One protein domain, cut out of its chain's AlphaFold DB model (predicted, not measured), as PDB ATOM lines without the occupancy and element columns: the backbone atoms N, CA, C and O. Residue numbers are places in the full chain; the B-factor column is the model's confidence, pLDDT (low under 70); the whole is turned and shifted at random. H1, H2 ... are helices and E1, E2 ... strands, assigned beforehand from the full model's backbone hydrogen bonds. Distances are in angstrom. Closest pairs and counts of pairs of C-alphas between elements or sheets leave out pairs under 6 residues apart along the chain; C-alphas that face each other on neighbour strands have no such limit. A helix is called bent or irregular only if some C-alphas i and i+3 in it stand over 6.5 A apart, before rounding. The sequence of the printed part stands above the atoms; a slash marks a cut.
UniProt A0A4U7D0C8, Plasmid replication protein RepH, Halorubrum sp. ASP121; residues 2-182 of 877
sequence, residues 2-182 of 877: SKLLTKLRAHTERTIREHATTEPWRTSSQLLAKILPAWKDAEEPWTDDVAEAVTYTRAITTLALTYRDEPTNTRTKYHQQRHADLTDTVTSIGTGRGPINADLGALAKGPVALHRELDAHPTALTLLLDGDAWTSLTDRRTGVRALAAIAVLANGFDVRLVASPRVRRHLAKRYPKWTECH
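This is residues 2 to 182 of the 877 residues of the protein "Plasmid replication protein RepH" of Halorubrum sp. ASP121 (UniProt A0A4U7D0C8). Two lobes sit side by side: a larger one of helices, where H4 runs through the middle and H1, H2, H5 and H6 cross it at steep angles, and a smaller one, where two short strands, E1 and E2, lie beside H8, with H7, H9 and H10 at its far side. H8 packs on H6 and joins the lobes. The printed part has 181 residues, with ten named helices and two named strands in the order H1 to H6, E1, H7, H8, E2, H9, H10; the sheet E1, E2 is parallel and the class is mostly helix. The whole is compact, with a radius of gyration of the C-alphas of 17.8 A and spans of 51 by 44 by 31 A.

H1, residues 2 to 19, begins at C-alpha 2 (111.069, 160.901, 114.556), is 24.8 A long and has a kink of 36 degrees near residue 9. H2 is residues 24 to 35, H3 is 37 to 40, and H4, 48 to 66, is 26.0 A long. H5, residues 77 to 92, measures 22.4 A. H6, residues 104 to 116, is only just irregular, with C-alphas 108 and 111 6.7 A apart. E1 is residues 124 to 129, H7 131 to 135, and H8, 140 to 154, is 21.4 A long. E2 is residues 158 to 163, H9 165 to 174, and H10, 176 to 182, ends at C-alpha 182 (108.815, 146.299, 97.385).

H4 is the hub, touching five helices. The closest C-alphas of H4 and H6 are Ala 53 and Gly 110, 4.2 A, at a steep tilt of 41 degrees. With residues 55 to 63 alone H4 touches H5, closest at Ala 59 and Leu 86, 5.3 A. H4 touches H2, closest at Ser 28 and Arg 58, 5.5 A, and with residues 60 to 65 alone H1, closest at Glu 13 and Ala 64, 4.6 A. H3 only just touches H4, with 3 pairs of C-alphas within 8 A. H8, with residues 148 to 153 alone, touches H6 at a shallow tilt of 22 degrees, closest at Ala 108 and Val 152, 5.9 A. E1, H7, H8 and E2 form a strand-helix-strand unit, two parallel neighbour strands with helices between, its crossover right-handed. N 125 and O 158 are 2.8 A apart, within hydrogen-bond range. H9 touches H7, closest at Gly 131 and Val 167, 5.8 A, and only just touches H10, only at the corner. Every O i to N i+4 pair is within hydrogen-bond range in H2, H4, H5, H7, H8, H9 and H10, against 10 of 14 in H1 and 6 of 9 in H6; H3 is too short for such a pair.

The C-alphas farthest apart, Thr 76 and Lys 173, are 54.0 A apart. The printed part has no cut, and the link from H5 to H6 is long. Mean pLDDT of the printed part is 80.8; residues 21 to 22, 42 to 44, 68 to 74, 99 and 180 to 182 are under 70.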
ATOM      1  N   SER A   2     110.210 160.095 113.647       74.44
ATOM      2  CA  SER A   2     111.069 160.901 114.556       74.44
ATOM      3  C   SER A   2     112.218 160.128 115.251       74.44
ATOM      4  O   SER A   2     113.373 160.450 115.004       74.44
ATOM      5  N   LYS A   3     111.954 159.017 115.966       76.62
ATOM      6  CA  LYS A   3     113.006 158.164 116.586       76.62
ATOM      7  C   LYS A   3     114.105 157.650 115.625       76.62
ATOM      8  O   LYS A   3     115.201 157.338 116.081       76.62
ATOM      9  N   LEU A   4     113.813 157.513 114.329       81.00
ATOM     10  CA  LEU A   4     114.781 157.164 113.279       81.00
ATOM     11  C   LEU A   4     115.593 158.399 112.872       81.00
ATOM     12  O   LEU A   4     116.815 158.324 112.843       81.00
ATOM     13  N   LEU A   5     114.932 159.540 112.646       82.69
ATOM     14  CA  LEU A   5     115.589 160.818 112.344       82.69
ATOM     15  C   LEU A   5     116.538 161.252 113.476       82.69
ATOM     16  O   LEU A   5     117.642 161.704 113.200       82.69
ATOM     17  N   THR A   6     116.177 161.026 114.745       81.88
ATOM     18  CA  THR A   6     117.060 161.276 115.902       81.88
ATOM     19  C   THR A   6     118.342 160.434 115.863       81.88
ATOM     20  O   THR A   6     119.391 160.918 116.277       81.88
ATOM     21  N   LYS A   7     118.275 159.188 115.362       81.06
ATOM     22  CA  LYS A   7     119.454 158.324 115.181       81.06
ATOM     23  C   LYS A   7     120.271 158.727 113.951       81.06
ATOM     24  O   LYS A   7     121.487 158.835 114.054       81.06
ATOM     25  N   LEU A   8     119.601 158.982 112.824       83.00
ATOM     26  CA  LEU A   8     120.222 159.443 111.578       83.00
ATOM     27  C   LEU A   8     120.996 160.747 111.778       83.00
ATOM     28  O   LEU A   8     122.125 160.838 111.320       83.00
ATOM     29  N   ARG A   9     120.440 161.710 112.528       87.19
ATOM     30  CA  ARG A   9     121.033 163.035 112.771       87.19
ATOM     31  C   ARG A   9     122.531 162.988 113.083       87.19
ATOM     32  O   ARG A   9     123.285 163.712 112.452       87.19
ATOM     33  N   ALA A  10     122.967 162.138 114.016       82.81
ATOM     34  CA  ALA A  10     124.375 162.076 114.432       82.81
ATOM     35  C   ALA A  10     125.317 161.519 113.340       82.81
ATOM     36  O   ALA A  10     126.521 161.777 113.364       82.81
ATOM     37  N   HIS A  11     124.772 160.759 112.385       83.50
ATOM     38  CA  HIS A  11     125.460 160.340 111.164       83.50
ATOM     39  C   HIS A  11     125.437 161.458 110.114       83.50
ATOM     40  O   HIS A  11     126.495 161.850 109.643       83.50
ATOM     41  N   THR A  12     124.281 162.077 109.851       87.06
ATOM     42  CA  THR A  12     124.156 163.224 108.932       87.06
ATOM     43  C   THR A  12     125.060 164.401 109.329       87.06
ATOM     44  O   THR A  12     125.722 164.999 108.485       87.06
ATOM     45  N   GLU A  13     125.160 164.703 110.628       87.25
ATOM     46  CA  GLU A  13     126.089 165.693 111.191       87.25
ATOM     47  C   GLU A  13     127.561 165.316 110.957       87.25
ATOM     48  O   GLU A  13     128.418 166.196 110.947       87.25
ATOM     49  N   ARG A  14     127.891 164.030 110.781       84.62
ATOM     50  CA  ARG A  14     129.235 163.572 110.400       84.62
ATOM     51  C   ARG A  14     129.459 163.712 108.891       84.62
ATOM     52  O   ARG A  14     130.379 164.435 108.522       84.62
ATOM     53  N   THR A  15     128.565 163.170 108.058       83.62
ATOM     54  CA  THR A  15     128.635 163.281 106.588       83.62
ATOM     55  C   THR A  15     128.769 164.741 106.135       83.62
ATOM     56  O   THR A  15     129.569 165.057 105.256       83.62
ATOM     57  N   ILE A  16     128.035 165.671 106.765       86.12
ATOM     58  CA  ILE A  16     128.144 167.109 106.467       86.12
ATOM     59  C   ILE A  16     129.497 167.682 106.907       86.12
ATOM     60  O   ILE A  16     130.066 168.474 106.164       86.12
ATOM     61  N   ARG A  17     130.043 167.296 108.070       83.12
ATOM     62  CA  ARG A  17     131.376 167.753 108.523       83.12
ATOM     63  C   ARG A  17     132.503 167.273 107.607       83.12
ATOM     64  O   ARG A  17     133.453 168.016 107.407       83.12
ATOM     65  N   GLU A  18     132.379 166.079 107.036       81.00
ATOM     66  CA  GLU A  18     133.339 165.513 106.076       81.00
ATOM     67  C   GLU A  18     133.326 166.259 104.724       81.00
ATOM     68  O   GLU A  18     134.353 166.339 104.056       81.00
ATOM     69  N   HIS A  19     132.196 166.878 104.358       72.94
ATOM     70  CA  HIS A  19     132.020 167.635 103.108       72.94
ATOM     71  C   HIS A  19     132.070 169.172 103.269       72.94
ATOM     72  O   HIS A  19     132.025 169.902 102.274       72.94
ATOM     73  N   ALA A  20     132.130 169.701 104.495       78.44
ATOM     74  CA  ALA A  20     132.037 171.136 104.768       78.44
ATOM     75  C   ALA A  20     133.406 171.831 104.791       78.44
ATOM     76  O   ALA A  20     134.256 171.544 105.629       78.44
ATOM     77  N   THR A  21     133.583 172.833 103.926       58.84
ATOM     78  CA  THR A  21     134.822 173.629 103.840       58.84
ATOM     79  C   THR A  21     134.717 175.037 104.435       58.84
ATOM     80  O   THR A  21     135.739 175.699 104.589       58.84
ATOM     81  N   THR A  22     133.509 175.540 104.742       61.34
ATOM     82  CA  THR A  22     133.280 176.929 105.201       61.34
ATOM     83  C   THR A  22     132.035 177.071 106.103       61.34
ATOM     84  O   THR A  22     131.373 176.093 106.428       61.34
ATOM     85  N   GLU A  23     131.741 178.312 106.516       80.06
ATOM     86  CA  GLU A  23     130.579 178.762 107.302       80.06
ATOM     87  C   GLU A  23     129.232 178.052 106.999       80.06
ATOM     88  O   GLU A  23     128.899 177.847 105.823       80.06
ATOM     89  N   PRO A  24     128.365 177.806 108.010       82.81
ATOM     90  CA  PRO A  24     127.142 177.003 107.864       82.81
ATOM     91  C   PRO A  24     126.176 177.489 106.778       82.81
ATOM     92  O   PRO A  24     125.508 176.687 106.120       82.81
ATOM     93  N   TRP A  25     126.097 178.805 106.560       84.12
ATOM     94  CA  TRP A  25     125.259 179.389 105.510       84.12
ATOM     95  C   TRP A  25     125.765 179.065 104.099       84.12
ATOM     96  O   TRP A  25     124.961 178.800 103.204       84.12
ATOM     97  N   ARG A  26     127.090 179.049 103.888       83.94
ATOM     98  CA  ARG A  26     127.687 178.707 102.589       83.94
ATOM     99  C   ARG A  26     127.508 177.225 102.297       83.94
ATOM    100  O   ARG A  26     126.964 176.896 101.247       83.94
ATOM    101  N   THR A  27     127.853 176.357 103.250       85.94
ATOM    102  CA  THR A  27     127.683 174.905 103.105       85.94
ATOM    103  C   THR A  27     126.222 174.524 102.868       85.94
ATOM    104  O   THR A  27     125.937 173.838 101.893       85.94
ATOM    105  N   SER A  28     125.265 175.026 103.659       88.69
ATOM    106  CA  SER A  28     123.842 174.714 103.426       88.69
ATOM    107  C   SER A  28     123.323 175.248 102.085       88.69
ATOM    108  O   SER A  28     122.544 174.563 101.428       88.69
ATOM    109  N   SER A  29     123.790 176.414 101.624       87.25
ATOM    110  CA  SER A  29     123.430 176.945 100.299       87.25
ATOM    111  C   SER A  29     124.028 176.125  99.146       87.25
ATOM    112  O   SER A  29     123.370 175.948  98.123       87.25
ATOM    113  N   GLN A  30     125.245 175.594  99.305       86.31
ATOM    114  CA  GLN A  30     125.879 174.682  98.344       86.31
ATOM    115  C   GLN A  30     125.173 173.322  98.298       86.31
ATOM    116  O   GLN A  30     124.883 172.828  97.210       86.31
ATOM    117  N   LEU A  31     124.834 172.752  99.460       87.00
ATOM    118  CA  LEU A  31     124.063 171.513  99.548       87.00
ATOM    119  C   LEU A  31     122.695 171.679  98.881       87.00
ATOM    120  O   LEU A  31     122.363 170.896  98.000       87.00
ATOM    121  N   LEU A  32     121.945 172.741  99.197       88.38
ATOM    122  CA  LEU A  32     120.658 173.022  98.548       88.38
ATOM    123  C   LEU A  32     120.793 173.203  97.032       88.38
ATOM    124  O   LEU A  32     119.989 172.663  96.277       88.38
ATOM    125  N   ALA A  33     121.846 173.883  96.572       86.06
ATOM    126  CA  ALA A  33     122.134 174.033  95.150       86.06
ATOM    127  C   ALA A  33     122.441 172.710  94.419       86.06
ATOM    128  O   ALA A  33     122.296 172.685  93.195       86.06
ATOM    129  N   LYS A  34     122.859 171.653  95.135       82.75
ATOM    130  CA  LYS A  34     123.070 170.297  94.602       82.75
ATOM    131  C   LYS A  34     121.804 169.437  94.711       82.75
ATOM    132  O   LYS A  34     121.365 168.876  93.714       82.75
ATOM    133  N   ILE A  35     121.223 169.338  95.909       84.31
ATOM    134  CA  ILE A  35     120.186 168.342  96.236       84.31
ATOM    135  C   ILE A  35     118.760 168.810  95.914       84.31
ATOM    136  O   ILE A  35     117.864 167.983  95.753       84.31
ATOM    137  N   LEU A  36     118.533 170.128  95.828       83.75
ATOM    138  CA  LEU A  36     117.207 170.727  95.671       83.75
ATOM    139  C   LEU A  36     117.259 171.986  94.778       83.75
ATOM    140  O   LEU A  36     117.052 173.094  95.271       83.75
ATOM    141  N   PRO A  37     117.509 171.857  93.455       79.31
ATOM    142  CA  PRO A  37     117.715 173.005  92.562       79.31
ATOM    143  C   PRO A  37     116.599 174.061  92.585       79.31
ATOM    144  O   PRO A  37     116.896 175.247  92.466       79.31
ATOM    145  N   ALA A  38     115.348 173.644  92.821       77.31
ATOM    146  CA  ALA A  38     114.176 174.516  92.957       77.31
ATOM    147  C   ALA A  38     114.294 175.573  94.078       77.31
ATOM    148  O   ALA A  38     113.618 176.591  94.025       77.31
ATOM    149  N   TRP A  39     115.193 175.389  95.056       80.38
ATOM    150  CA  TRP A  39     115.538 176.418  96.047       80.38
ATOM    151  C   TRP A  39     116.061 177.725  95.415       80.38
ATOM    152  O   TRP A  39     115.965 178.788  96.023       80.38
ATOM    153  N   LYS A  40     116.654 177.655  94.215       76.69
ATOM    154  CA  LYS A  40     117.150 178.839  93.497       76.69
ATOM    155  C   LYS A  40     116.061 179.591  92.743       76.69
ATOM    156  O   LYS A  40     116.337 180.705  92.304       76.69
ATOM    157  N   ASP A  41     114.891 178.987  92.554       72.69
ATOM    158  CA  ASP A  41     113.788 179.668  91.895       72.69
ATOM    159  C   ASP A  41     113.153 180.679  92.854       72.69
ATOM    160  O   ASP A  41     113.013 180.420  94.054       72.69
ATOM    161  N   ALA A  42     112.848 181.850  92.310       62.25
ATOM    162  CA  ALA A  42     112.353 183.017  93.027       62.25
ATOM    163  C   ALA A  42     111.192 183.707  92.289       62.25
ATOM    164  O   ALA A  42     110.668 184.697  92.800       62.25
ATOM    165  N   GLU A  43     110.795 183.206  91.113       66.06
ATOM    166  CA  GLU A  43     109.629 183.706  90.374       66.06
ATOM    167  C   GLU A  43     108.360 182.904  90.722       66.06
ATOM    168  O   GLU A  43     107.266 183.471  90.732       66.06
ATOM    169  N   GLU A  44     108.499 181.633  91.128       67.50
ATOM    170  CA  GLU A  44     107.416 180.830  91.717       67.50
ATOM    171  C   GLU A  44     107.571 180.638  93.245       67.50
ATOM    172  O   GLU A  44     108.682 180.448  93.748       67.50
ATOM    173  N   PRO A  45     106.468 180.646  94.024       76.75
ATOM    174  CA  PRO A  45     106.511 180.359  95.455       76.75
ATOM    175  C   PRO A  45     106.769 178.867  95.718       76.75
ATOM    176  O   PRO A  45     106.072 178.001  95.188       76.75
ATOM    177  N   TRP A  46     107.735 178.551  96.585       84.06
ATOM    178  CA  TRP A  46     108.043 177.163  96.941       84.06
ATOM    179  C   TRP A  46     106.850 176.439  97.575       84.06
ATOM    180  O   TRP A  46     106.175 176.969  98.457       84.06
ATOM    181  N   THR A  47     106.668 175.173  97.199       87.06
ATOM    182  CA  THR A  47     105.764 174.252  97.893       87.06
ATOM    183  C   THR A  47     106.259 173.950  99.312       87.06
ATOM    184  O   THR A  47     107.467 173.929  99.569       87.06
ATOM    185  N   ASP A  48     105.331 173.652 100.226       85.31
ATOM    186  CA  ASP A  48     105.608 173.356 101.645       85.31
ATOM    187  C   ASP A  48     106.731 172.321 101.839       85.31
ATOM    188  O   ASP A  48     107.558 172.426 102.744       85.31
ATOM    189  N   ASP A  49     106.804 171.333 100.947       85.88
ATOM    190  CA  ASP A  49     107.788 170.255 100.995       85.88
ATOM    191  C   ASP A  49     109.203 170.669 100.536       85.88
ATOM    192  O   ASP A  49     110.191 170.117 101.023       85.88
ATOM    193  N   VAL A  50     109.327 171.684  99.671       86.62
ATOM    194  CA  VAL A  50     110.597 172.361  99.350       86.62
ATOM    195  C   VAL A  50     111.009 173.238 100.531       86.62
ATOM    196  O   VAL A  50     112.150 173.161 100.988       86.62
ATOM    197  N   ALA A  51     110.079 174.028 101.073       86.12
ATOM    198  CA  ALA A  51     110.348 174.937 102.181       86.12
ATOM    199  C   ALA A  51     110.756 174.191 103.474       86.12
ATOM    200  O   ALA A  51     111.700 174.609 104.157       86.12
ATOM    201  N   GLU A  52     110.128 173.053 103.797       88.50
ATOM    202  CA  GLU A  52     110.518 172.234 104.952       88.50
ATOM    203  C   GLU A  52     111.857 171.511 104.716       88.50
ATOM    204  O   GLU A  52     112.697 171.489 105.616       88.50
ATOM    205  N   ALA A  53     112.132 171.016 103.500       89.50
ATOM    206  CA  ALA A  53     113.425 170.413 103.148       89.50
ATOM    207  C   ALA A  53     114.605 171.405 103.228       89.50
ATOM    208  O   ALA A  53     115.693 171.057 103.702       89.50
ATOM    209  N   VAL A  54     114.392 172.664 102.835       90.19
ATOM    210  CA  VAL A  54     115.354 173.763 103.032       90.19
ATOM    211  C   VAL A  54     115.576 174.031 104.517       90.19
ATOM    212  O   VAL A  54     116.719 174.148 104.967       90.19
ATOM    213  N   THR A  55     114.486 174.135 105.277       90.06
ATOM    214  CA  THR A  55     114.515 174.436 106.713       90.06
ATOM    215  C   THR A  55     115.264 173.340 107.477       90.06
ATOM    216  O   THR A  55     116.140 173.648 108.285       90.06
ATOM    217  N   TYR A  56     115.049 172.070 107.114       92.94
ATOM    218  CA  TYR A  56     115.855 170.930 107.551       92.94
ATOM    219  C   TYR A  56     117.334 171.070 107.176       92.94
ATOM    220  O   TYR A  56     118.184 170.996 108.060       92.94
ATOM    221  N   THR A  57     117.662 171.309 105.901       91.94
ATOM    222  CA  THR A  57     119.059 171.335 105.416       91.94
ATOM    223  C   THR A  57     119.872 172.446 106.087       91.94
ATOM    224  O   THR A  57     121.026 172.247 106.478       91.94
ATOM    225  N   ARG A  58     119.253 173.609 106.313       91.44
ATOM    226  CA  ARG A  58     119.828 174.698 107.115       91.44
ATOM    227  C   ARG A  58     119.993 174.304 108.579       91.44
ATOM    228  O   ARG A  58     121.046 174.582 109.155       91.44
ATOM    229  N   ALA A  59     118.999 173.647 109.176       91.25
ATOM    230  CA  ALA A  59     119.052 173.255 110.578       91.25
ATOM    231  C   ALA A  59     120.131 172.198 110.858       91.25
ATOM    232  O   ALA A  59     120.962 172.413 111.739       91.25
ATOM    233  N   ILE A  60     120.196 171.122 110.066       91.94
ATOM    234  CA  ILE A  60     121.207 170.064 110.218       91.94
ATOM    235  C   ILE A  60     122.629 170.591 109.977       91.94
ATOM    236  O   ILE A  60     123.533 170.267 110.741       91.94
ATOM    237  N   THR A  61     122.823 171.488 109.003       90.62
ATOM    238  CA  THR A  61     124.132 172.127 108.766       90.62
ATOM    239  C   THR A  61     124.527 173.053 109.923       90.62
ATOM    240  O   THR A  61     125.689 173.087 110.323       90.62
ATOM    241  N   THR A  62     123.567 173.778 110.510       89.94
ATOM    242  CA  THR A  62     123.815 174.635 111.685       89.94
ATOM    243  C   THR A  62     124.161 173.802 112.923       89.94
ATOM    244  O   THR A  62     125.070 174.167 113.666       89.94
ATOM    245  N   LEU A  63     123.495 172.665 113.145       89.56
ATOM    246  CA  LEU A  63     123.859 171.729 114.215       89.56
ATOM    247  C   LEU A  63     125.276 171.172 114.009       89.56
ATOM    248  O   LEU A  63     126.109 171.297 114.904       89.56
ATOM    249  N   ALA A  64     125.566 170.651 112.812       88.38
ATOM    250  CA  ALA A  64     126.840 170.017 112.471       88.38
ATOM    251  C   ALA A  64     128.063 170.946 112.593       88.38
ATOM    252  O   ALA A  64     129.151 170.477 112.930       88.38
ATOM    253  N   LEU A  65     127.898 172.244 112.300       85.81
ATOM    254  CA  LEU A  65     129.014 173.191 112.164       85.81
ATOM    255  C   LEU A  65     129.061 174.290 113.241       85.81
ATOM    256  O   LEU A  65     130.150 174.754 113.559       85.81
ATOM    257  N   THR A  66     127.931 174.701 113.832       82.81
ATOM    258  CA  THR A  66     127.904 175.738 114.891       82.81
ATOM    259  C   THR A  66     127.884 175.153 116.301       82.81
ATOM    260  O   THR A  66     128.424 175.759 117.219       82.81
ATOM    261  N   TYR A  67     127.272 173.982 116.499       80.00
ATOM    262  CA  TYR A  67     127.067 173.376 117.823       80.00
ATOM    263  C   TYR A  67     127.996 172.183 118.087       80.00
ATOM    264  O   TYR A  67     127.651 171.255 118.823       80.00
ATOM    265  N   ARG A  68     129.179 172.232 117.469       67.06
ATOM    266  CA  ARG A  68     130.224 171.214 117.517       67.06
ATOM    267  C   ARG A  68     130.816 171.075 118.925       67.06
ATOM    268  O   ARG A  68     131.267 172.059 119.496       67.06
ATOM    269  N   ASP A  69     130.859 169.836 119.413       61.22
ATOM    270  CA  ASP A  69     131.648 169.297 120.538       61.22
ATOM    271  C   ASP A  69     131.520 169.978 121.935       61.22
ATOM    272  O   ASP A  69     131.888 169.369 122.938       61.22
ATOM    273  N   GLU A  70     130.915 171.167 122.068       59.44
ATOM    274  CA  GLU A  70     130.549 171.761 123.366       59.44
ATOM    275  C   GLU A  70     129.411 170.983 124.057       59.44
ATOM    276  O   GLU A  70     128.364 170.770 123.434       59.44
ATOM    277  N   PRO A  71     129.505 170.652 125.356       61.56
ATOM    278  CA  PRO A  71     128.397 170.043 126.085       61.56
ATOM    279  C   PRO A  71     127.262 171.053 126.342       61.56
ATOM    280  O   PRO A  71     127.479 172.232 126.612       61.56
ATOM    281  N   THR A  72     126.005 170.604 126.288       61.72
ATOM    282  CA  THR A  72     124.819 171.490 126.317       61.72
ATOM    283  C   THR A  72     124.717 172.380 127.568       61.72
ATOM    284  O   THR A  72     124.045 173.411 127.540       61.72
ATOM    285  N   ASN A  73     125.376 172.009 128.669       63.53
ATOM    286  CA  ASN A  73     125.369 172.740 129.939       63.53
ATOM    287  C   ASN A  73     126.300 173.970 129.982       63.53
ATOM    288  O   ASN A  73     126.068 174.828 130.827       63.53
ATOM    289  N   THR A  74     127.298 174.099 129.098       65.75
ATOM    290  CA  THR A  74     128.158 175.306 129.023       65.75
ATOM    291  C   THR A  74     127.560 176.417 128.155       65.75
ATOM    292  O   THR A  74     127.960 177.576 128.259       65.75
ATOM    293  N   ARG A  75     126.575 176.083 127.315       77.00
ATOM    294  CA  ARG A  75     125.923 177.003 126.371       77.00
ATOM    295  C   ARG A  75     125.004 177.995 127.093       77.00
ATOM    296  O   ARG A  75     124.303 177.634 128.035       77.00
ATOM    297  N   THR A  76     124.928 179.238 126.611       82.38
ATOM    298  CA  THR A  76     123.978 180.231 127.156       82.38
ATOM    299  C   THR A  76     122.525 179.813 126.895       82.38
ATOM    300  O   THR A  76     122.250 179.087 125.938       82.38
ATOM    301  N   LYS A  77     121.563 180.318 127.687       80.94
ATOM    302  CA  LYS A  77     120.125 179.992 127.535       80.94
ATOM    303  C   LYS A  77     119.602 180.168 126.099       80.94
ATOM    304  O   LYS A  77     118.812 179.351 125.637       80.94
ATOM    305  N   TYR A  78     120.075 181.191 125.382       83.62
ATOM    306  CA  TYR A  78     119.742 181.406 123.969       83.62
ATOM    307  C   TYR A  78     120.249 180.264 123.076       83.62
ATOM    308  O   TYR A  78     119.494 179.711 122.278       83.62
ATOM    309  N   HIS A  79     121.514 179.866 123.237       83.12
ATOM    310  CA  HIS A  79     122.109 178.772 122.469       83.12
ATOM    311  C   HIS A  79     121.544 177.397 122.854       83.12
ATOM    312  O   HIS A  79     121.464 176.531 121.986       83.12
ATOM    313  N   GLN A  80     121.109 177.206 124.103       82.56
ATOM    314  CA  GLN A  80     120.388 176.011 124.554       82.56
ATOM    315  C   GLN A  80     119.016 175.891 123.878       82.56
ATOM    316  O   GLN A  80     118.739 174.854 123.276       82.56
ATOM    317  N   GLN A  81     118.199 176.953 123.913       85.56
ATOM    318  CA  GLN A  81     116.887 176.973 123.257       85.56
ATOM    319  C   GLN A  81     117.029 176.752 121.747       85.56
ATOM    320  O   GLN A  81     116.488 175.788 121.217       85.56
ATOM    321  N   ARG A  82     117.872 177.548 121.077       86.62
ATOM    322  CA  ARG A  82     118.089 177.447 119.628       86.62
ATOM    323  C   ARG A  82     118.584 176.061 119.193       86.62
ATOM    324  O   ARG A  82     118.198 175.582 118.134       86.62
ATOM    325  N   HIS A  83     119.399 175.385 120.002       87.56
ATOM    326  CA  HIS A  83     119.815 174.006 119.727       87.56
ATOM    327  C   HIS A  83     118.663 172.990 119.862       87.56
ATOM    328  O   HIS A  83     118.620 172.014 119.109       87.56
ATOM    329  N   ALA A  84     117.724 173.212 120.788       86.38
ATOM    330  CA  ALA A  84     116.502 172.415 120.891       86.38
ATOM    331  C   ALA A  84     115.581 172.653 119.681       86.38
ATOM    332  O   ALA A  84     115.186 171.681 119.042       86.38
ATOM    333  N   ASP A  85     115.343 173.912 119.298       87.38
ATOM    334  CA  ASP A  85     114.498 174.287 118.150       87.38
ATOM    335  C   ASP A  85     115.011 173.669 116.830       87.38
ATOM    336  O   ASP A  85     114.250 173.114 116.032       87.38
ATOM    337  N   LEU A  86     116.333 173.704 116.618       90.19
ATOM    338  CA  LEU A  86     116.997 173.080 115.467       90.19
ATOM    339  C   LEU A  86     116.940 171.542 115.521       90.19
ATOM    340  O   LEU A  86     116.811 170.895 114.483       90.19
ATOM    341  N   THR A  87     117.012 170.947 116.716       89.06
ATOM    342  CA  THR A  87     116.876 169.491 116.907       89.06
ATOM    343  C   THR A  87     115.455 169.013 116.614       89.06
ATOM    344  O   THR A  87     115.286 167.977 115.967       89.06
ATOM    345  N   ASP A  88     114.441 169.757 117.056       87.75
ATOM    346  CA  ASP A  88     113.040 169.456 116.759       87.75
ATOM    347  C   ASP A  88     112.800 169.532 115.246       87.75
ATOM    348  O   ASP A  88     112.470 168.516 114.643       87.75
ATOM    349  N   THR A  89     113.180 170.652 114.613       88.38
ATOM    350  CA  THR A  89     113.150 170.858 113.148       88.38
ATOM    351  C   THR A  89     113.735 169.677 112.358       88.38
ATOM    352  O   THR A  89     113.150 169.206 111.382       88.38
ATOM    353  N   VAL A  90     114.900 169.170 112.779       89.81
ATOM    354  CA  VAL A  90     115.587 168.042 112.125       89.81
ATOM    355  C   VAL A  90     114.892 166.696 112.359       89.81
ATOM    356  O   VAL A  90     114.977 165.805 111.514       89.81
ATOM    357  N   THR A  91     114.202 166.518 113.486       87.94
ATOM    358  CA  THR A  91     113.573 165.239 113.865       87.94
ATOM    359  C   THR A  91     112.060 165.184 113.615       87.94
ATOM    360  O   THR A  91     111.456 164.113 113.747       87.94
ATOM    361  N   SER A  92     111.461 166.296 113.180       86.19
ATOM    362  CA  SER A  92     110.051 166.445 112.810       86.19
ATOM    363  C   SER A  92     109.772 166.371 111.299       86.19
ATOM    364  O   SER A  92     108.606 166.208 110.927       86.19
ATOM    365  N   ILE A  93     110.788 166.492 110.429       86.94
ATOM    366  CA  ILE A  93     110.592 166.619 108.969       86.94
ATOM    367  C   ILE A  93     109.728 165.499 108.363       86.94
ATOM    368  O   ILE A  93     109.908 164.309 108.643       86.94
ATOM    369  N   GLY A  94     108.752 165.895 107.542       78.94
ATOM    370  CA  GLY A  94     107.828 165.020 106.817       78.94
ATOM    371  C   GLY A  94     106.864 164.214 107.696       78.94
ATOM    372  O   GLY A  94     106.103 163.369 107.211       78.94
ATOM    373  N   THR A  95     106.857 164.460 109.010       78.50
ATOM    374  CA  THR A  95     105.927 163.800 109.937       78.50
ATOM    375  C   THR A  95     104.543 164.453 109.980       78.50
ATOM    376  O   THR A  95     103.644 163.896 110.611       78.50
ATOM    377  N   GLY A  96     104.330 165.588 109.297       74.00
ATOM    378  CA  GLY A  96     103.159 166.446 109.520       74.00
ATOM    379  C   GLY A  96     103.139 167.024 110.939       74.00
ATOM    380  O   GLY A  96     102.102 167.005 111.602       74.00
ATOM    381  N   ARG A  97     104.328 167.391 111.442       76.25
ATOM    382  CA  ARG A  97     104.579 168.106 112.711       76.25
ATOM    383  C   ARG A  97     105.817 169.013 112.647       76.25
ATOM    384  O   ARG A  97     106.246 169.506 113.683       76.25
ATOM    385  N   GLY A  98     106.425 169.177 111.469       72.62
ATOM    386  CA  GLY A  98     107.520 170.125 111.271       72.62
ATOM    387  C   GLY A  98     107.027 171.574 111.246       72.62
ATOM    388  O   GLY A  98     105.815 171.803 111.235       72.62
ATOM    389  N   PRO A  99     107.943 172.558 111.211       69.88
ATOM    390  CA  PRO A  99     107.597 173.981 111.292       69.88
ATOM    391  C   PRO A  99     106.731 174.481 110.125       69.88
ATOM    392  O   PRO A  99     106.122 175.541 110.235       69.88
ATOM    393  N   ILE A 100     106.673 173.729 109.021       80.94
ATOM    394  CA  ILE A 100     105.883 174.021 107.814       80.94
ATOM    395  C   ILE A 100     104.784 172.952 107.601       80.94
ATOM    396  O   ILE A 100     103.950 173.068 106.713       80.94
ATOM    397  N   ASN A 101     104.709 171.950 108.488       78.31
ATOM    398  CA  ASN A 101     103.716 170.870 108.491       78.31
ATOM    399  C   ASN A 101     103.699 170.014 107.204       78.31
ATOM    400  O   ASN A 101     102.670 169.436 106.844       78.31
ATOM    401  N   ALA A 102     104.844 169.896 106.526       79.88
ATOM    402  CA  ALA A 102     104.933 169.198 105.251       79.88
ATOM    403  C   ALA A 102     104.800 167.665 105.381       79.88
ATOM    404  O   ALA A 102     104.924 167.061 106.460       79.88
ATOM    405  N   ASP A 103     104.534 167.019 104.245       79.62
ATOM    406  CA  ASP A 103     104.352 165.575 104.140       79.62
ATOM    407  C   ASP A 103     105.644 164.835 103.725       79.62
ATOM    408  O   ASP A 103     106.763 165.321 103.898       79.62
ATOM    409  N   LEU A 104     105.511 163.608 103.215       83.88
ATOM    410  CA  LEU A 104     106.651 162.775 102.832       83.88
ATOM    411  C   LEU A 104     107.492 163.356 101.677       83.88
ATOM    412  O   LEU A 104     108.638 162.933 101.523       83.88
ATOM    413  N   GLY A 105     106.994 164.347 100.928       82.06
ATOM    414  CA  GLY A 105     107.799 165.106  99.965       82.06
ATOM    415  C   GLY A 105     109.001 165.797 100.620       82.06
ATOM    416  O   GLY A 105     110.101 165.776 100.067       82.06
ATOM    417  N   ALA A 106     108.848 166.298 101.853       86.62
ATOM    418  CA  ALA A 106     109.935 166.954 102.579       86.62
ATOM    419  C   ALA A 106     111.008 165.942 103.001       86.62
ATOM    420  O   ALA A 106     112.204 166.203 102.887       86.62
ATOM    421  N   LEU A 107     110.587 164.744 103.423       87.56
ATOM    422  CA  LEU A 107     111.493 163.637 103.736       87.56
ATOM    423  C   LEU A 107     112.324 163.233 102.502       87.56
ATOM    424  O   LEU A 107     113.525 162.998 102.632       87.56
ATOM    425  N   ALA A 108     111.703 163.209 101.316       86.56
ATOM    426  CA  ALA A 108     112.376 162.930 100.050       86.56
ATOM    427  C   ALA A 108     113.374 164.038  99.657       86.56
ATOM    428  O   ALA A 108     114.531 163.746  99.360       86.56
ATOM    429  N   LYS A 109     112.942 165.306  99.688       87.44
ATOM    430  CA  LYS A 109     113.724 166.484  99.261       87.44
ATOM    431  C   LYS A 109     114.804 166.922 100.263       87.44
ATOM    432  O   LYS A 109     115.730 167.627  99.876       87.44
ATOM    433  N   GLY A 110     114.676 166.540 101.535       87.56
ATOM    434  CA  GLY A 110     115.620 166.841 102.614       87.56
ATOM    435  C   GLY A 110     116.601 165.688 102.872       87.56
ATOM    436  O   GLY A 110     117.540 165.513 102.097       87.56
ATOM    437  N   PRO A 111     116.430 164.896 103.952       87.25
ATOM    438  CA  PRO A 111     117.412 163.896 104.385       87.25
ATOM    439  C   PRO A 111     117.723 162.815 103.344       87.25
ATOM    440  O   PRO A 111     118.873 162.394 103.250       87.25
ATOM    441  N   VAL A 112     116.733 162.359 102.567       87.81
ATOM    442  CA  VAL A 112     116.939 161.298 101.565       87.81
ATOM    443  C   VAL A 112     117.787 161.810 100.401       87.81
ATOM    444  O   VAL A 112     118.791 161.186 100.072       87.81
ATOM    445  N   ALA A 113     117.439 162.964  99.822       86.56
ATOM    446  CA  ALA A 113     118.258 163.607  98.797       86.56
ATOM    447  C   ALA A 113     119.657 163.975  99.322       86.56
ATOM    448  O   ALA A 113     120.636 163.809  98.605       86.56
ATOM    449  N   LEU A 114     119.779 164.416 100.578       86.00
ATOM    450  CA  LEU A 114     121.073 164.746 101.180       86.00
ATOM    451  C   LEU A 114     121.994 163.523 101.294       86.00
ATOM    452  O   LEU A 114     123.140 163.606 100.866       86.00
ATOM    453  N   HIS A 115     121.509 162.392 101.819       83.75
ATOM    454  CA  HIS A 115     122.332 161.182 101.926       83.75
ATOM    455  C   HIS A 115     122.622 160.549 100.559       83.75
ATOM    456  O   HIS A 115     123.771 160.208 100.301       83.75
ATOM    457  N   ARG A 116     121.650 160.507  99.633       82.56
ATOM    458  CA  ARG A 116     121.867 160.033  98.249       82.56
ATOM    459  C   ARG A 116     122.968 160.809  97.509       82.56
ATOM    460  O   ARG A 116     123.585 160.277  96.597       82.56
ATOM    461  N   GLU A 117     123.189 162.070  97.874       82.94
ATOM    462  CA  GLU A 117     124.145 162.964  97.215       82.94
ATOM    463  C   GLU A 117     125.469 163.149  97.980       82.94
ATOM    464  O   GLU A 117     126.338 163.862  97.471       82.94
ATOM    465  N   LEU A 118     125.641 162.559  99.170       79.25
ATOM    466  CA  LEU A 118     126.857 162.696  99.996       79.25
ATOM    467  C   LEU A 118     127.417 161.370 100.539       79.25
ATOM    468  O   LEU A 118     128.617 161.288 100.792       79.25
ATOM    469  N   ASP A 119     126.597 160.336 100.739       75.62
ATOM    470  CA  ASP A 119     127.089 159.026 101.167       75.62
ATOM    471  C   ASP A 119     127.673 158.282  99.952       75.62
ATOM    472  O   ASP A 119     126.958 157.975  99.000       75.62
ATOM    473  N   ALA A 120     128.963 157.931  99.992       70.44
ATOM    474  CA  ALA A 120     129.612 157.154  98.922       70.44
ATOM    475  C   ALA A 120     129.052 155.721  98.768       70.44
ATOM    476  O   ALA A 120     129.221 155.098  97.723       70.44
ATOM    477  N   HIS A 121     128.378 155.209  99.802       70.31
ATOM    478  CA  HIS A 121     127.662 153.932  99.812       70.31
ATOM    479  C   HIS A 121     126.345 154.122 100.589       70.31
ATOM    480  O   HIS A 121     126.400 154.694 101.680       70.31
ATOM    481  N   PRO A 122     125.176 153.650 100.107       75.00
ATOM    482  CA  PRO A 122     123.896 153.890 100.778       75.00
ATOM    483  C   PRO A 122     123.872 153.387 102.229       75.00
ATOM    484  O   PRO A 122     124.033 152.195 102.493       75.00
ATOM    485  N   THR A 123     123.629 154.290 103.183       77.12
ATOM    486  CA  THR A 123     123.590 153.933 104.610       77.12
ATOM    487  C   THR A 123     122.456 152.942 104.903       77.12
ATOM    488  O   THR A 123     121.291 153.196 104.587       77.12
ATOM    489  N   ALA A 124     122.786 151.809 105.533       81.56
ATOM    490  CA  ALA A 124     121.836 150.730 105.800       81.56
ATOM    491  C   ALA A 124     120.911 151.024 106.997       81.56
ATOM    492  O   ALA A 124     121.363 151.290 108.113       81.56
ATOM    493  N   LEU A 125     119.599 150.922 106.777       79.12
ATOM    494  CA  LEU A 125     118.542 151.193 107.750       79.12
ATOM    495  C   LEU A 125     117.676 149.952 107.992       79.12
ATOM    496  O   LEU A 125     116.648 149.747 107.346       79.12
ATOM    497  N   THR A 126     118.062 149.144 108.980       81.44
ATOM    498  CA  THR A 126     117.261 147.995 109.424       81.44
ATOM    499  C   THR A 126     116.030 148.455 110.211       81.44
ATOM    500  O   THR A 126     116.146 148.957 111.333       81.44
ATOM    501  N   LEU A 127     114.835 148.256 109.652       79.81
ATOM    502  CA  LEU A 127     113.554 148.568 110.288       79.81
ATOM    503  C   LEU A 127     112.855 147.280 110.737       79.81
ATOM    504  O   LEU A 127     112.404 146.476 109.920       79.81
ATOM    505  N   LEU A 128     112.729 147.104 112.053       80.69
ATOM    506  CA  LEU A 128     111.931 146.033 112.651       80.69
ATOM    507  C   LEU A 128     110.441 146.400 112.603       80.69
ATOM    508  O   LEU A 128     110.017 147.393 113.199       80.69
ATOM    509  N   LEU A 129     109.641 145.592 111.908       81.94
ATOM    510  CA  LEU A 129     108.193 145.748 111.823       81.94
ATOM    511  C   LEU A 129     107.519 144.977 112.968       81.94
ATOM    512  O   LEU A 129     107.318 143.765 112.888       81.94
ATOM    513  N   ASP A 130     107.180 145.710 114.029       79.38
ATOM    514  CA  ASP A 130     106.478 145.229 115.228       79.38
ATOM    515  C   ASP A 130     105.216 144.415 114.875       79.38
ATOM    516  O   ASP A 130     104.294 144.897 114.209       79.38
ATOM    517  N   GLY A 131     105.192 143.156 115.322       75.88
ATOM    518  CA  GLY A 131     104.159 142.188 114.964       75.88
ATOM    519  C   GLY A 131     102.760 142.549 115.443       75.88
ATOM    520  O   GLY A 131     101.785 142.341 114.711       75.88
ATOM    521  N   ASP A 132     102.649 143.115 116.638       75.56
ATOM    522  CA  ASP A 132     101.355 143.427 117.232       75.56
ATOM    523  C   ASP A 132     100.907 144.830 116.824       75.56
ATOM    524  O   ASP A 132      99.742 145.000 116.460       75.56
ATOM    525  N   ALA A 133     101.821 145.801 116.713       79.25
ATOM    526  CA  ALA A 133     101.493 147.128 116.186       79.25
ATOM    527  C   ALA A 133     101.007 147.085 114.724       79.25
ATOM    528  O   ALA A 133     100.044 147.770 114.383       79.25
ATOM    529  N   TRP A 134     101.613 146.259 113.857       82.25
ATOM    530  CA  TRP A 134     101.136 146.109 112.475       82.25
ATOM    531  C   TRP A 134      99.866 145.263 112.366       82.25
ATOM    532  O   TRP A 134      98.996 145.600 111.566       82.25
ATOM    533  N   THR A 135      99.715 144.181 113.145       79.25
ATOM    534  CA  THR A 135      98.536 143.303 112.995       79.25
ATOM    535  C   THR A 135      97.281 143.787 113.725       79.25
ATOM    536  O   THR A 135      96.186 143.397 113.321       79.25
ATOM    537  N   SER A 136      97.411 144.678 114.716       79.12
ATOM    538  CA  SER A 136      96.286 145.366 115.376       79.12
ATOM    539  C   SER A 136      95.844 146.667 114.684       79.12
ATOM    540  O   SER A 136      94.847 147.267 115.089       79.12
ATOM    541  N   LEU A 137      96.542 147.108 113.628       82.25
ATOM    542  CA  LEU A 137      96.335 148.413 112.992       82.25
ATOM    543  C   LEU A 137      94.969 148.531 112.287       82.25
ATOM    544  O   LEU A 137      94.814 148.176 111.114       82.25
ATOM    545  N   THR A 138      93.974 149.086 112.983       76.44
ATOM    546  CA  THR A 138      92.597 149.246 112.486       76.44
ATOM    547  C   THR A 138      92.489 150.218 111.310       76.44
ATOM    548  O   THR A 138      91.865 149.875 110.302       76.44
ATOM    549  N   ASP A 139      93.137 151.385 111.381       81.38
ATOM    550  CA  ASP A 139      93.163 152.358 110.283       81.38
ATOM    551  C   ASP A 139      94.117 151.937 109.154       81.38
ATOM    552  O   ASP A 139      95.324 151.758 109.333       81.38
ATOM    553  N   ARG A 140      93.576 151.843 107.936       79.06
ATOM    554  CA  ARG A 140      94.364 151.541 106.740       79.06
ATOM    555  C   ARG A 140      95.284 152.701 106.342       79.06
ATOM    556  O   ARG A 140      96.379 152.420 105.854       79.06
ATOM    557  N   ARG A 141      94.870 153.964 106.537       74.56
ATOM    558  CA  ARG A 141      95.581 155.173 106.065       74.56
ATOM    559  C   ARG A 141      96.920 155.360 106.773       74.56
ATOM    560  O   ARG A 141      97.923 155.595 106.107       74.56
ATOM    561  N   THR A 142      96.956 155.164 108.088       79.50
ATOM    562  CA  THR A 142      98.179 155.160 108.906       79.50
ATOM    563  C   THR A 142      99.195 154.149 108.379       79.50
ATOM    564  O   THR A 142     100.367 154.486 108.216       79.50
ATOM    565  N   GLY A 143      98.745 152.943 108.012       79.81
ATOM    566  CA  GLY A 143      99.607 151.922 107.414       79.81
ATOM    567  C   GLY A 143     100.119 152.315 106.027       79.81
ATOM    568  O   GLY A 143     101.313 152.200 105.777       79.81
ATOM    569  N   VAL A 144      99.266 152.874 105.153       80.50
ATOM    570  CA  VAL A 144      99.713 153.418 103.851       80.50
ATOM    571  C   VAL A 144     100.770 154.507 104.047       80.50
ATOM    572  O   VAL A 144     101.804 154.459 103.389       80.50
ATOM    573  N   ARG A 145     100.567 155.454 104.977       78.38
ATOM    574  CA  ARG A 145     101.535 156.531 105.248       78.38
ATOM    575  C   ARG A 145     102.856 155.995 105.810       78.38
ATOM    576  O   ARG A 145     103.910 156.511 105.457       78.38
ATOM    577  N   ALA A 146     102.822 154.951 106.640       81.06
ATOM    578  CA  ALA A 146     104.027 154.290 107.140       81.06
ATOM    579  C   ALA A 146     104.798 153.551 106.028       81.06
ATOM    580  O   ALA A 146     106.012 153.708 105.930       81.06
ATOM    581  N   LEU A 147     104.104 152.805 105.162       84.88
ATOM    582  CA  LEU A 147     104.708 152.097 104.025       84.88
ATOM    583  C   LEU A 147     105.256 153.060 102.956       84.88
ATOM    584  O   LEU A 147     106.366 152.872 102.463       84.88
ATOM    585  N   ALA A 148     104.537 154.144 102.655       81.62
ATOM    586  CA  ALA A 148     105.021 155.206 101.773       81.62
ATOM    587  C   ALA A 148     106.284 155.884 102.335       81.62
ATOM    588  O   ALA A 148     107.219 156.157 101.590       81.62
ATOM    589  N   ALA A 149     106.358 156.097 103.653       82.19
ATOM    590  CA  ALA A 149     107.545 156.657 104.294       82.19
ATOM    591  C   ALA A 149     108.763 155.714 104.232       82.19
ATOM    592  O   ALA A 149     109.892 156.184 104.125       82.19
ATOM    593  N   ILE A 150     108.540 154.395 104.270       85.94
ATOM    594  CA  ILE A 150     109.579 153.375 104.059       85.94
ATOM    595  C   ILE A 150     110.083 153.416 102.608       85.94
ATOM    596  O   ILE A 150     111.290 153.468 102.391       85.94
ATOM    597  N   ALA A 151     109.177 153.471 101.625       83.44
ATOM    598  CA  ALA A 151     109.546 153.581 100.211       83.44
ATOM    599  C   ALA A 151     110.286 154.895  99.889       83.44
ATOM    600  O   ALA A 151     111.235 154.888  99.113       83.44
ATOM    601  N   VAL A 152     109.919 156.014 100.527       84.69
ATOM    602  CA  VAL A 152     110.654 157.284 100.387       84.69
ATOM    603  C   VAL A 152     112.080 157.178 100.932       84.69
ATOM    604  O   VAL A 152     112.992 157.681 100.284       84.69
ATOM    605  N   LEU A 153     112.299 156.501 102.067       83.00
ATOM    606  CA  LEU A 153     113.652 156.266 102.594       83.00
ATOM    607  C   LEU A 153     114.497 155.390 101.652       83.00
ATOM    608  O   LEU A 153     115.678 155.671 101.468       83.00
ATOM    609  N   ALA A 154     113.900 154.382 101.009       81.88
ATOM    610  CA  ALA A 154     114.604 153.474 100.097       81.88
ATOM    611  C   ALA A 154     115.216 154.165  98.855       81.88
ATOM    612  O   ALA A 154     116.087 153.596  98.208       81.88
ATOM    613  N   ASN A 155     114.827 155.410  98.548       81.25
ATOM    614  CA  ASN A 155     115.409 156.203  97.455       81.25
ATOM    615  C   ASN A 155     116.792 156.819  97.778       81.25
ATOM    616  O   ASN A 155     117.364 157.501  96.925       81.25
ATOM    617  N   GLY A 156     117.313 156.637  98.998       76.38
ATOM    618  CA  GLY A 156     118.627 157.149  99.424       76.38
ATOM    619  C   GLY A 156     119.290 156.370 100.567       76.38
ATOM    620  O   GLY A 156     120.318 156.802 101.077       76.38
ATOM    621  N   PHE A 157     118.711 155.237 100.976       79.81
ATOM    622  CA  PHE A 157     119.188 154.377 102.060       79.81
ATOM    623  C   PHE A 157     118.932 152.904 101.713       79.81
ATOM    624  O   PHE A 157     117.903 152.581 101.118       79.81
ATOM    625  N   ASP A 158     119.802 151.994 102.152       82.69
ATOM    626  CA  ASP A 158     119.563 150.544 102.066       82.69
ATOM    627  C   ASP A 158     118.583 150.117 103.177       82.69
ATOM    628  O   ASP A 158     118.966 149.810 104.309       82.69
ATOM    629  N   VAL A 159     117.280 150.193 102.889       80.50
ATOM    630  CA  VAL A 159     116.216 149.951 103.875       80.50
ATOM    631  C   VAL A 159     115.884 148.460 103.978       80.50
ATOM    632  O   VAL A 159     115.116 147.911 103.190       80.50
ATOM    633  N   ARG A 160     116.408 147.809 105.021       82.31
ATOM    634  CA  ARG A 160     116.219 146.373 105.280       82.31
ATOM    635  C   ARG A 160     115.042 146.142 106.225       82.31
ATOM    636  O   ARG A 160     115.043 146.631 107.354       82.31
ATOM    637  N   LEU A 161     114.037 145.382 105.796       79.25
ATOM    638  CA  LEU A 161     112.809 145.168 106.572       79.25
ATOM    639  C   LEU A 161     112.817 143.819 107.292       79.25
ATOM    640  O   LEU A 161     112.732 142.765 106.665       79.25
ATOM    641  N   VAL A 162     112.858 143.851 108.624       77.44
ATOM    642  CA  VAL A 162     112.745 142.649 109.462       77.44
ATOM    643  C   VAL A 162     111.289 142.503 109.894       77.44
ATOM    644  O   VAL A 162     110.776 143.309 110.668       77.44
ATOM    645  N   ALA A 163     110.611 141.477 109.383       76.38
ATOM    646  CA  ALA A 163     109.190 141.240 109.612       76.38
ATOM    647  C   ALA A 163     108.929 139.755 109.890       76.38
ATOM    648  O   ALA A 163     109.447 138.885 109.191       76.38
ATOM    649  N   SER A 164     108.090 139.442 110.881       75.00
ATOM    650  CA  SER A 164     107.726 138.045 111.146       75.00
ATOM    651  C   SER A 164     106.871 137.461 110.005       75.00
ATOM    652  O   SER A 164     106.168 138.207 109.313       75.00
ATOM    653  N   PRO A 165     106.811 136.124 109.833       74.25
ATOM    654  CA  PRO A 165     105.955 135.497 108.821       74.25
ATOM    655  C   PRO A 165     104.461 135.841 108.952       74.25
ATOM    656  O   PRO A 165     103.717 135.722 107.977       74.25
ATOM    657  N   ARG A 166     104.009 136.268 110.144       74.25
ATOM    658  CA  ARG A 166     102.654 136.789 110.398       74.25
ATOM    659  C   ARG A 166     102.494 138.219 109.865       74.25
ATOM    660  O   ARG A 166     101.463 138.514 109.265       74.25
ATOM    661  N   VAL A 167     103.513 139.072 110.011       81.50
ATOM    662  CA  VAL A 167     103.536 140.431 109.439       81.50
ATOM    663  C   VAL A 167     103.613 140.388 107.916       81.50
ATOM    664  O   VAL A 167     102.776 141.024 107.284       81.50
ATOM    665  N   ARG A 168     104.510 139.591 107.303       78.81
ATOM    666  CA  ARG A 168     104.582 139.480 105.827       78.81
ATOM    667  C   ARG A 168     103.230 139.072 105.229       78.81
ATOM    668  O   ARG A 168     102.742 139.732 104.318       78.81
ATOM    669  N   ARG A 169     102.565 138.060 105.807       78.25
ATOM    670  CA  ARG A 169     101.207 137.639 105.402       78.25
ATOM    671  C   ARG A 169     100.141 138.723 105.619       78.25
ATOM    672  O   ARG A 169      99.225 138.836 104.807       78.25
ATOM    673  N   HIS A 170     100.240 139.524 106.680       82.75
ATOM    674  CA  HIS A 170      99.326 140.646 106.914       82.75
ATOM    675  C   HIS A 170      99.531 141.777 105.891       82.75
ATOM    676  O   HIS A 170      98.552 142.282 105.343       82.75
ATOM    677  N   LEU A 171     100.785 142.149 105.607       83.75
ATOM    678  CA  LEU A 171     101.132 143.181 104.626       83.75
ATOM    679  C   LEU A 171     100.675 142.781 103.221       83.75
ATOM    680  O   LEU A 171      99.898 143.527 102.626       83.75
ATOM    681  N   ALA A 172     101.012 141.569 102.766       82.31
ATOM    682  CA  ALA A 172     100.562 141.029 101.481       82.31
ATOM    683  C   ALA A 172      99.028 141.081 101.331       82.31
ATOM    684  O   ALA A 172      98.505 141.519 100.310       82.31
ATOM    685  N   LYS A 173      98.281 140.715 102.384       81.62
ATOM    686  CA  LYS A 173      96.809 140.716 102.361       81.62
ATOM    687  C   LYS A 173      96.179 142.118 102.413       81.62
ATOM    688  O   LYS A 173      95.096 142.314 101.867       81.62
ATOM    689  N   ARG A 174      96.793 143.088 103.103       82.25
ATOM    690  CA  ARG A 174      96.187 144.412 103.393       82.25
ATOM    691  C   ARG A 174      96.707 145.537 102.489       82.25
ATOM    692  O   ARG A 174      95.975 146.499 102.215       82.25
ATOM    693  N   TYR A 175      97.930 145.388 101.989       84.44
ATOM    694  CA  TYR A 175      98.664 146.329 101.143       84.44
ATOM    695  C   TYR A 175      99.340 145.600  99.955       84.44
ATOM    696  O   TYR A 175     100.547 145.761  99.763       84.44
ATOM    697  N   PRO A 176      98.593 144.808  99.149       74.88
ATOM    698  CA  PRO A 176      99.165 143.942  98.113       74.88
ATOM    699  C   PRO A 176     100.072 144.706  97.149       74.88
ATOM    700  O   PRO A 176     101.248 144.392  97.099       74.88
ATOM    701  N   LYS A 177      99.597 145.798  96.528       73.06
ATOM    702  CA  LYS A 177     100.401 146.621  95.599       73.06
ATOM    703  C   LYS A 177     101.749 147.093  96.160       73.06
ATOM    704  O   LYS A 177     102.716 147.199  95.426       73.06
ATOM    705  N   TRP A 178     101.821 147.408  97.455       80.69
ATOM    706  CA  TRP A 178     103.081 147.840  98.069       80.69
ATOM    707  C   TRP A 178     104.006 146.647  98.356       80.69
ATOM    708  O   TRP A 178     105.219 146.758  98.240       80.69
ATOM    709  N   THR A 179     103.428 145.490  98.688       74.25
ATOM    710  CA  THR A 179     104.167 144.230  98.866       74.25
ATOM    711  C   THR A 179     104.711 143.735  97.518       74.25
ATOM    712  O   THR A 179     105.880 143.394  97.413       74.25
ATOM    713  N   GLU A 180     103.901 143.814  96.468       68.44
ATOM    714  CA  GLU A 180     104.245 143.522  95.075       68.44
ATOM    715  C   GLU A 180     105.421 144.391  94.591       68.44
ATOM    716  O   GLU A 180     106.435 143.857  94.156       68.44
ATOM    717  N   CYS A 181     105.356 145.718  94.772       63.75
ATOM    718  CA  CYS A 181     106.425 146.630  94.341       63.75
ATOM    719  C   CYS A 181     107.713 146.609  95.195       63.75
ATOM    720  O   CYS A 181     108.730 147.115  94.725       63.75
ATOM    721  N   HIS A 182     107.691 146.112  96.442       67.56
ATOM    722  CA  HIS A 182     108.815 146.299  97.385       67.56
ATOM    723  C   HIS A 182     109.199 145.079  98.249       67.56
ATOM    724  O   HIS A 182     110.157 145.169  99.015       67.56
TER     725      HIS A 182